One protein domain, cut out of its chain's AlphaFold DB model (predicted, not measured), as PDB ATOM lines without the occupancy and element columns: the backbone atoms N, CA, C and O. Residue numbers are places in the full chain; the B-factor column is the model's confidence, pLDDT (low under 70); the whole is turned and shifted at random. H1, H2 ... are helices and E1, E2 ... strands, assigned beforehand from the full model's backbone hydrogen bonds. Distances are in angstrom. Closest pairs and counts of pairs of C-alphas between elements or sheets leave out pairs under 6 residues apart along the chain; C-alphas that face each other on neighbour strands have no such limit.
ATOM      1  N   GLY A   6      -9.790 257.854 -17.565       93.38
ATOM      2  CA  GLY A   6      -9.677 259.129 -16.882       93.38
ATOM      3  C   GLY A   6     -10.934 259.957 -17.029       93.38
ATOM      4  O   GLY A   6     -11.769 259.730 -17.908       93.38
ATOM      5  N   ILE A   7     -11.065 260.932 -16.144       96.00
ATOM      6  CA  ILE A   7     -12.138 261.914 -16.185       96.00
ATOM      7  C   ILE A   7     -11.539 263.181 -16.768       96.00
ATOM      8  O   ILE A   7     -10.643 263.788 -16.186       96.00
ATOM      9  N   TYR A   8     -12.014 263.576 -17.937       96.69
ATOM     10  CA  TYR A   8     -11.432 264.675 -18.684       96.69
ATOM     11  C   TYR A   8     -12.389 265.852 -18.724       96.69
ATOM     12  O   TYR A   8     -13.565 265.707 -19.055       96.69
ATOM     13  N   CYS A   9     -11.859 267.026 -18.408       97.19
ATOM     14  CA  CYS A   9     -12.546 268.300 -18.458       97.19
ATOM     15  C   CYS A   9     -12.074 269.075 -19.692       97.19
ATOM     16  O   CYS A   9     -10.887 269.367 -19.835       97.19
ATOM     17  N   LEU A  10     -13.004 269.435 -20.570       97.12
ATOM     18  CA  LEU A  10     -12.745 270.233 -21.764       97.12
ATOM     19  C   LEU A  10     -13.263 271.654 -21.553       97.12
ATOM     20  O   LEU A  10     -14.421 271.831 -21.177       97.12
ATOM     21  N   GLN A  11     -12.437 272.655 -21.842       97.56
ATOM     22  CA  GLN A  11     -12.873 274.045 -21.941       97.56
ATOM     23  C   GLN A  11     -13.068 274.426 -23.414       97.56
ATOM     24  O   GLN A  11     -12.175 274.224 -24.233       97.56
ATOM     25  N   SER A  12     -14.219 275.009 -23.732       96.56
ATOM     26  CA  SER A  12     -14.537 275.638 -25.017       96.56
ATOM     27  C   SER A  12     -15.130 277.029 -24.785       96.56
ATOM     28  O   SER A  12     -15.434 277.415 -23.654       96.56
ATOM     29  N   LYS A  13     -15.337 277.797 -25.861       96.56
ATOM     30  CA  LYS A  13     -15.910 279.153 -25.780       96.56
ATOM     31  C   LYS A  13     -17.253 279.234 -25.054       96.56
ATOM     32  O   LYS A  13     -17.555 280.248 -24.431       96.56
ATOM     33  N   ASP A  14     -18.070 278.192 -25.148       96.06
ATOM     34  CA  ASP A  14     -19.426 278.158 -24.599       96.06
ATOM     35  C   ASP A  14     -19.505 277.636 -23.148       96.06
ATOM     36  O   ASP A  14     -20.548 277.799 -22.492       96.06
ATOM     37  N   GLY A  15     -18.411 277.063 -22.630       96.69
ATOM     38  CA  GLY A  15     -18.293 276.586 -21.256       96.69
ATOM     39  C   GLY A  15     -17.339 275.402 -21.087       96.69
ATOM     40  O   GLY A  15     -16.468 275.140 -21.913       96.69
ATOM     41  N   PHE A  16     -17.524 274.677 -19.990       98.12
ATOM     42  CA  PHE A  16     -16.756 273.492 -19.632       98.12
ATOM     43  C   PHE A  16     -17.606 272.233 -19.783       98.12
ATOM     44  O   PHE A  16     -18.804 272.257 -19.513       98.12
ATOM     45  N   ARG A  17     -16.994 271.124 -20.178       97.75
ATOM     46  CA  ARG A  17     -17.627 269.800 -20.265       97.75
ATOM     47  C   ARG A  17     -16.777 268.788 -19.522       97.75
ATOM     48  O   ARG A  17     -15.567 268.967 -19.435       97.75
ATOM     49  N   VAL A  18     -17.401 267.727 -19.029       97.50
ATOM     50  CA  VAL A  18     -16.708 266.597 -18.405       97.50
ATOM     51  C   VAL A  18     -17.194 265.285 -19.005       97.50
ATOM     52  O   VAL A  18     -18.379 265.143 -19.318       97.50
ATOM     53  N   ALA A  19     -16.273 264.343 -19.184       96.00
ATOM     54  CA  ALA A  19     -16.570 262.983 -19.606       96.00
ATOM     55  C   ALA A  19     -15.578 261.998 -18.970       96.00
ATOM     56  O   ALA A  19     -14.393 262.304 -18.833       96.00
ATOM     57  N   HIS A  20     -16.059 260.811 -18.605       94.81
ATOM     58  CA  HIS A  20     -15.207 259.668 -18.284       94.81
ATOM     59  C   HIS A  20     -14.905 258.922 -19.584       94.81
ATOM     60  O   HIS A  20     -15.822 258.424 -20.236       94.81
ATOM     61  N   LEU A  21     -13.635 258.892 -19.983       92.81
ATOM     62  CA  LEU A  21     -13.211 258.385 -21.285       92.81
ATOM     63  C   LEU A  21     -12.141 257.313 -21.124       92.81
ATOM     64  O   LEU A  21     -11.319 257.366 -20.208       92.81
ATOM     65  N   GLN A  22     -12.139 256.382 -22.074       89.88
ATOM     66  CA  GLN A  22     -11.040 255.453 -22.310       89.88
ATOM     67  C   GLN A  22     -10.292 255.878 -23.580       89.88
ATOM     68  O   GLN A  22     -10.917 256.348 -24.532       89.88
ATOM     69  N   ALA A  23      -8.970 255.697 -23.605       86.25
ATOM     70  CA  ALA A  23      -8.110 256.027 -24.743       86.25
ATOM     71  C   ALA A  23      -8.239 257.500 -25.186       86.25
ATOM     72  O   ALA A  23      -8.629 257.807 -26.320       86.25
ATOM     73  N   ILE A  24      -7.906 258.428 -24.280       88.69
ATOM     74  CA  ILE A  24      -7.944 259.875 -24.549       88.69
ATOM     75  C   ILE A  24      -7.055 260.288 -25.725       88.69
ATOM     76  O   ILE A  24      -7.388 261.222 -26.455       88.69
ATOM     77  N   ASP A  25      -5.968 259.551 -25.958       86.69
ATOM     78  CA  ASP A  25      -5.023 259.821 -27.038       86.69
ATOM     79  C   ASP A  25      -5.690 259.813 -28.412       86.69
ATOM     80  O   ASP A  25      -5.242 260.540 -29.296       86.69
ATOM     81  N   ASN A  26      -6.811 259.095 -28.579       88.31
ATOM     82  CA  ASN A  26      -7.634 259.094 -29.796       88.31
ATOM     83  C   ASN A  26      -8.093 260.496 -30.227       88.31
ATOM     84  O   ASN A  26      -8.374 260.704 -31.408       88.31
ATOM     85  N   LEU A  27      -8.126 261.477 -29.316       89.19
ATOM     86  CA  LEU A  27      -8.355 262.881 -29.668       89.19
ATOM     87  C   LEU A  27      -7.320 263.420 -30.658       89.19
ATOM     88  O   LEU A  27      -7.623 264.347 -31.399       89.19
ATOM     89  N   TYR A  28      -6.119 262.854 -30.692       88.62
ATOM     90  CA  TYR A  28      -5.024 263.272 -31.563       88.62
ATOM     91  C   TYR A  28      -4.894 262.408 -32.816       88.62
ATOM     92  O   TYR A  28      -4.038 262.676 -33.656       88.62
ATOM     93  N   ASN A  65      -8.547 266.365 -33.013       90.44
ATOM     94  CA  ASN A  65      -9.538 265.977 -34.005       90.44
ATOM     95  C   ASN A  65     -10.943 266.419 -33.539       90.44
ATOM     96  O   ASN A  65     -11.466 265.862 -32.570       90.44
ATOM     97  N   PRO A  66     -11.583 267.391 -34.220       90.50
ATOM     98  CA  PRO A  66     -12.895 267.903 -33.830       90.50
ATOM     99  C   PRO A  66     -13.997 266.836 -33.866       90.50
ATOM    100  O   PRO A  66     -14.937 266.914 -33.081       90.50
ATOM    101  N   ILE A  67     -13.882 265.837 -34.748       90.12
ATOM    102  CA  ILE A  67     -14.865 264.753 -34.881       90.12
ATOM    103  C   ILE A  67     -14.804 263.858 -33.643       90.12
ATOM    104  O   ILE A  67     -15.819 263.640 -32.988       90.12
ATOM    105  N   THR A  68     -13.607 263.405 -33.255       90.62
ATOM    106  CA  THR A  68     -13.434 262.612 -32.027       90.62
ATOM    107  C   THR A  68     -13.837 263.414 -30.792       90.62
ATOM    108  O   THR A  68     -14.502 262.888 -29.905       90.62
ATOM    109  N   LEU A  69     -13.493 264.706 -30.751       92.62
ATOM    110  CA  LEU A  69     -13.892 265.604 -29.667       92.62
ATOM    111  C   LEU A  69     -15.419 265.682 -29.529       92.62
ATOM    112  O   LEU A  69     -15.936 265.587 -28.416       92.62
ATOM    113  N   LYS A  70     -16.138 265.808 -30.651       93.94
ATOM    114  CA  LYS A  70     -17.603 265.775 -30.689       93.94
ATOM    115  C   LYS A  70     -18.142 264.433 -30.204       93.94
ATOM    116  O   LYS A  70     -19.045 264.422 -29.381       93.94
ATOM    117  N   ASN A  71     -17.569 263.322 -30.651       92.06
ATOM    118  CA  ASN A  71     -18.016 261.992 -30.232       92.06
ATOM    119  C   ASN A  71     -17.827 261.761 -28.726       92.06
ATOM    120  O   ASN A  71     -18.629 261.076 -28.105       92.06
ATOM    121  N   TYR A  72     -16.779 262.334 -28.130       94.25
ATOM    122  CA  TYR A  72     -16.476 262.164 -26.706       94.25
ATOM    123  C   TYR A  72     -17.255 263.115 -25.791       94.25
ATOM    124  O   TYR A  72     -17.617 262.730 -24.683       94.25
ATOM    125  N   PHE A  73     -17.504 264.351 -26.229       95.69
ATOM    126  CA  PHE A  73     -18.074 265.410 -25.384       95.69
ATOM    127  C   PHE A  73     -19.410 265.970 -25.888       95.69
ATOM    128  O   PHE A  73     -19.951 266.894 -25.281       95.69
ATOM    129  N   GLY A  74     -19.936 265.462 -27.004       95.12
ATOM    130  CA  GLY A  74     -21.139 265.980 -27.661       95.12
ATOM    131  C   GLY A  74     -22.378 265.915 -26.778       95.12
ATOM    132  O   GLY A  74     -23.142 266.877 -26.732       95.12
ATOM    133  N   ASP A  75     -22.501 264.834 -26.008       94.88
ATOM    134  CA  ASP A  75     -23.612 264.606 -25.079       94.88
ATOM    135  C   ASP A  75     -23.309 265.085 -23.645       94.88
ATOM    136  O   ASP A  75     -24.157 264.991 -22.753       94.88
ATOM    137  N   SER A  76     -22.106 265.614 -23.392       95.81
ATOM    138  CA  SER A  76     -21.720 266.102 -22.069       95.81
ATOM    139  C   SER A  76     -22.476 267.374 -21.697       95.81
ATOM    140  O   SER A  76     -22.614 268.316 -22.482       95.81
ATOM    141  N   LYS A  77     -22.880 267.459 -20.427       96.56
ATOM    142  CA  LYS A  77     -23.429 268.687 -19.849       96.56
ATOM    143  C   LYS A  77     -22.405 269.825 -19.914       96.56
ATOM    144  O   LYS A  77     -21.216 269.625 -19.664       96.56
ATOM    145  N   VAL A  78     -22.900 271.030 -20.201       97.56
ATOM    146  CA  VAL A  78     -22.101 272.260 -20.248       97.56
ATOM    147  C   VAL A  78     -22.217 273.018 -18.929       97.56
ATOM    148  O   VAL A  78     -23.316 273.366 -18.495       97.56
ATOM    149  N   PHE A  79     -21.074 273.306 -18.320       97.94
ATOM    150  CA  PHE A  79     -20.911 274.074 -17.089       97.94
ATOM    151  C   PHE A  79     -20.329 275.449 -17.407       97.94
ATOM    152  O   PHE A  79     -19.635 275.619 -18.411       97.94
ATOM    153  N   LYS A  80     -20.616 276.460 -16.584       97.38
ATOM    154  CA  LYS A  80     -20.152 277.831 -16.851       97.38
ATOM    155  C   LYS A  80     -18.839 278.143 -16.165       97.38
ATOM    156  O   LYS A  80     -18.084 278.966 -16.682       97.38
ATOM    157  N   THR A  81     -18.545 277.476 -15.056       97.75
ATOM    158  CA  THR A  81     -17.316 277.715 -14.302       97.75
ATOM    159  C   THR A  81     -16.463 276.463 -14.163       97.75
ATOM    160  O   THR A  81     -16.923 275.328 -14.321       97.75
ATOM    161  N   LYS A  82     -15.184 276.688 -13.851       97.25
ATOM    162  CA  LYS A  82     -14.219 275.619 -13.608       97.25
ATOM    163  C   LYS A  82     -14.565 274.837 -12.337       97.25
ATOM    164  O   LYS A  82     -14.343 273.634 -12.266       97.25
ATOM    165  N   GLU A  83     -15.116 275.511 -11.337       97.75
ATOM    166  CA  GLU A  83     -15.509 274.919 -10.060       97.75
ATOM    167  C   GLU A  83     -16.694 273.964 -10.235       97.75
ATOM    168  O   GLU A  83     -16.686 272.872  -9.673       97.75
ATOM    169  N   GLU A  84     -17.680 274.339 -11.057       98.06
ATOM    170  CA  GLU A  84     -18.843 273.498 -11.356       98.06
ATOM    171  C   GLU A  84     -18.442 272.202 -12.067       98.06
ATOM    172  O   GLU A  84     -18.873 271.121 -11.667       98.06
ATOM    173  N   VAL A  85     -17.588 272.294 -13.094       98.00
ATOM    174  CA  VAL A  85     -17.130 271.100 -13.822       98.00
ATOM    175  C   VAL A  85     -16.246 270.208 -12.947       98.00
ATOM    176  O   VAL A  85     -16.323 268.989 -13.049       98.00
ATOM    177  N   LEU A  86     -15.447 270.788 -12.043       97.88
ATOM    178  CA  LEU A  86     -14.649 270.026 -11.080       97.88
ATOM    179  C   LEU A  86     -15.515 269.304 -10.051       97.88
ATOM    180  O   LEU A  86     -15.193 268.181  -9.669       97.88
ATOM    181  N   LEU A  87     -16.599 269.928  -9.590       98.12
ATOM    182  CA  LEU A  87     -17.541 269.276  -8.687       98.12
ATOM    183  C   LEU A  87     -18.176 268.051  -9.359       98.12
ATOM    184  O   LEU A  87     -18.224 266.985  -8.752       98.12
ATOM    185  N   GLU A  88     -18.588 268.184 -10.623       98.06
ATOM    186  CA  GLU A  88     -19.124 267.061 -11.397       98.06
ATOM    187  C   GLU A  88     -18.064 265.979 -11.648       98.06
ATOM    188  O   GLU A  88     -18.338 264.795 -11.479       98.06
ATOM    189  N   ALA A  89     -16.833 266.367 -11.990       97.56
ATOM    190  CA  ALA A  89     -15.735 265.426 -12.188       97.56
ATOM    191  C   ALA A  89     -15.444 264.605 -10.923       97.56
ATOM    192  O   ALA A  89     -15.259 263.394 -11.009       97.56
ATOM    193  N   ASN A  90     -15.460 265.238  -9.744       97.50
ATOM    194  CA  ASN A  90     -15.320 264.530  -8.470       97.50
ATOM    195  C   ASN A  90     -16.508 263.601  -8.201       97.50
ATOM    196  O   ASN A  90     -16.309 262.488  -7.731       97.50
ATOM    197  N   LYS A  91     -17.735 264.011  -8.538       97.19
ATOM    198  CA  LYS A  91     -18.910 263.142  -8.408       97.19
ATOM    199  C   LYS A  91     -18.768 261.874  -9.257       97.19
ATOM    200  O   LYS A  91     -18.972 260.784  -8.741       97.19
ATOM    201  N   ILE A  92     -18.357 262.015 -10.520       95.88
ATOM    202  CA  ILE A  92     -18.087 260.880 -11.419       95.88
ATOM    203  C   ILE A  92     -16.970 259.992 -10.854       95.88
ATOM    204  O   ILE A  92     -17.054 258.770 -10.928       95.88
ATOM    205  N   TYR A  93     -15.930 260.593 -10.274       95.69
ATOM    206  CA  TYR A  93     -14.826 259.858  -9.657       95.69
ATOM    207  C   TYR A  93     -15.296 258.973  -8.496       95.69
ATOM    208  O   TYR A  93     -15.004 257.779  -8.493       95.69
ATOM    209  N   GLU A  94     -16.071 259.523  -7.559       95.62
ATOM    210  CA  GLU A  94     -16.642 258.757  -6.442       95.62
ATOM    211  C   GLU A  94     -17.590 257.651  -6.941       95.62
ATOM    212  O   GLU A  94     -17.493 256.510  -6.493       95.62
ATOM    213  N   GLU A  95     -18.435 257.938  -7.940       94.44
ATOM    214  CA  GLU A  95     -19.324 256.940  -8.562       94.44
ATOM    215  C   GLU A  95     -18.544 255.759  -9.170       94.44
ATOM    216  O   GLU A  95     -18.968 254.607  -9.060       94.44
ATOM    217  N   ILE A  96     -17.384 256.016  -9.787       92.94
ATOM    218  CA  ILE A  96     -16.512 254.957 -10.317       92.94
ATOM    219  C   ILE A  96     -15.886 254.150  -9.174       92.94
ATOM    220  O   ILE A  96     -15.812 252.922  -9.272       92.94
ATOM    221  N   LEU A  97     -15.454 254.810  -8.096       91.44
ATOM    222  CA  LEU A  97     -14.859 254.147  -6.932       91.44
ATOM    223  C   LEU A  97     -15.843 253.249  -6.172       91.44
ATOM    224  O   LEU A  97     -15.429 252.254  -5.580       91.44
ATOM    225  N   GLU A  98     -17.136 253.562  -6.212       94.06
ATOM    226  CA  GLU A  98     -18.199 252.702  -5.678       94.06
ATOM    227  C   GLU A  98     -18.551 251.525  -6.613       94.06
ATOM    228  O   GLU A  98     -19.241 250.583  -6.213       94.06
ATOM    229  N   GLY A  99     -18.081 251.561  -7.863       89.62
ATOM    230  CA  GLY A  99     -18.376 250.576  -8.899       89.62
ATOM    231  C   GLY A  99     -17.618 249.248  -8.771       89.62
ATOM    232  O   GLY A  99     -16.753 249.038  -7.924       89.62
ATOM    233  N   CYS A 100     -17.915 248.315  -9.681       81.25
ATOM    234  CA  CYS A 100     -17.274 246.993  -9.715       81.25
ATOM    235  C   CYS A 100     -15.802 247.014 -10.176       81.25
ATOM    236  O   CYS A 100     -15.103 246.011 -10.027       81.25
ATOM    237  N   CYS A 101     -15.339 248.124 -10.757       79.75
ATOM    238  CA  CYS A 101     -13.979 248.330 -11.259       79.75
ATOM    239  C   CYS A 101     -13.489 249.736 -10.856       79.75
ATOM    240  O   CYS A 101     -13.518 250.647 -11.685       79.75
ATOM    241  N   PRO A 102     -13.063 249.931  -9.595       85.25
ATOM    242  CA  PRO A 102     -12.768 251.244  -9.020       85.25
ATOM    243  C   PRO A 102     -11.363 251.726  -9.399       85.25
ATOM    244  O   PRO A 102     -10.476 251.856  -8.556       85.25
ATOM    245  N   ILE A 103     -11.124 251.921 -10.692       87.44
ATOM    246  CA  ILE A 103      -9.827 252.356 -11.209       87.44
ATOM    247  C   ILE A 103     -10.055 253.555 -12.118       87.44
ATOM    248  O   ILE A 103     -10.799 253.462 -13.090       87.44
ATOM    249  N   VAL A 104      -9.377 254.658 -11.805       90.38
ATOM    250  CA  VAL A 104      -9.250 255.839 -12.664       90.38
ATOM    251  C   VAL A 104      -7.756 256.141 -12.774       90.38
ATOM    252  O   VAL A 104      -7.186 256.811 -11.916       90.38
ATOM    253  N   GLU A 105      -7.103 255.586 -13.791       89.69
ATOM    254  CA  GLU A 105      -5.646 255.574 -13.960       89.69
ATOM    255  C   GLU A 105      -5.064 256.989 -14.039       89.69
ATOM    256  O   GLU A 105      -4.060 257.288 -13.388       89.69
ATOM    257  N   TYR A 106      -5.722 257.884 -14.778       89.81
ATOM    258  CA  TYR A 106      -5.253 259.260 -14.979       89.81
ATOM    259  C   TYR A 106      -5.918 260.295 -14.065       89.81
ATOM    260  O   TYR A 106      -5.589 261.484 -14.134       89.81
ATOM    261  N   GLY A 107      -6.830 259.866 -13.192       93.44
ATOM    262  CA  GLY A 107      -7.619 260.758 -12.345       93.44
ATOM    263  C   GLY A 107      -8.437 261.773 -13.153       93.44
ATOM    264  O   GLY A 107      -8.945 261.467 -14.234       93.44
ATOM    265  N   ILE A 108      -8.565 262.986 -12.611       95.62
ATOM    266  CA  ILE A 108      -9.249 264.114 -13.253       95.62
ATOM    267  C   ILE A 108      -8.214 265.002 -13.952       95.62
ATOM    268  O   ILE A 108      -7.282 265.487 -13.311       95.62
ATOM    269  N   GLN A 109      -8.391 265.256 -15.248       95.94
ATOM    270  CA  GLN A 109      -7.456 266.019 -16.082       95.94
ATOM    271  C   GLN A 109      -8.172 267.106 -16.882       95.94
ATOM    272  O   GLN A 109      -9.322 266.941 -17.278       95.94
ATOM    273  N   PHE A 110      -7.481 268.209 -17.177       95.38
ATOM    274  CA  PHE A 110      -7.966 269.218 -18.123       95.38
ATOM    275  C   PHE A 110      -7.299 269.036 -19.482       95.38
ATOM    276  O   PHE A 110      -6.076 268.947 -19.571       95.38
ATOM    277  N   ILE A 111      -8.108 269.025 -20.539       93.56
ATOM    278  CA  ILE A 111      -7.624 269.026 -21.918       93.56
ATOM    279  C   ILE A 111      -7.313 270.470 -22.305       93.56
ATOM    280  O   ILE A 111      -8.200 271.324 -22.271       93.56
ATOM    281  N   GLY A 112      -6.062 270.727 -22.682       91.44
ATOM    282  CA  GLY A 112      -5.630 272.027 -23.192       91.44
ATOM    283  C   GLY A 112      -5.753 272.152 -24.715       91.44
ATOM    284  O   GLY A 112      -5.836 271.154 -25.430       91.44
TER     285      GLY A 112
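Overview. This is residues 6 to 28 and 65 to 112 of the 121 residues of an uncharacterized protein of viral metagenome (UniProt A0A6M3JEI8). A strongly twisted sheet of three strands has one long helix, H3, along one face, in two layers, while two short helices, H1 and H2, touch each other and only graze the sheet. The printed part has 71 residues, in the order E1 E2 H1 H2 H3 E3, of mixed class with three named helices and three named strands. The sheet is mixed, in the order E2 E1 E3. The whole is compact, with a radius of gyration of the C-alphas of 11.8 A and spans of 34 by 26 by 19 A.

Along the chain. E1, residues 6 to 12, begins at C-alpha 6 (-9.677, 259.129, -16.882) and is 19.0 A long. E2, residues 15 to 22, measures 22.4 A. H1 is residues 24 to 28, 8.3 A, and H2 residues 66 to 73, 10.2 A. H3, residues 82 to 97, measures 22.5 A from C-alpha 82 (-14.219, 275.619, -13.608). E3, residues 108 to 111, 10.1 A, ends at C-alpha 111 (-7.624, 269.026, -21.918).

Arrangement. The hairpin E1 and E2 is antiparallel at 152 degrees, with N 10 and O 17 2.8 A apart, within hydrogen-bond range. E1 and E3 are parallel at 36 degrees, with N 109 and O 7 at 2.8 A, also within range. Residues 78 to 79 pair antiparallel with residues 16 to 17 of E2. H3 is on the sheet at a height of 8.5 A, over E2 and E1, and runs along the strands, at 17 degrees to E1 on the local plane; the closest C-alphas of H3 and E2 are those of Val 85 and Phe 16, 6.3 A. H1 and H2 touch, the closest C-alphas being those of Leu 27 and Thr 68, 5.6 A. H1 is only just on the sheet, with 5 pairs of C-alphas within 10 A. H3 is apart from H1 and H2. In H2 and H3 every O i to N i+4 pair is within range; in H1 0 of 1 is, beside 2 of 2 O i to N i+3 pairs.

Size, cuts and confidence. The C-alphas farthest apart, of Lys 13 and Cys 100, are 36.0 A apart. Residues 29 to 64 are not printed; C-alphas 28 and 65 are 5.8 A apart across this cut. Of the links that are printed whole, none is long. Mean pLDDT of the printed part is 93.8, and no printed residue is under 70.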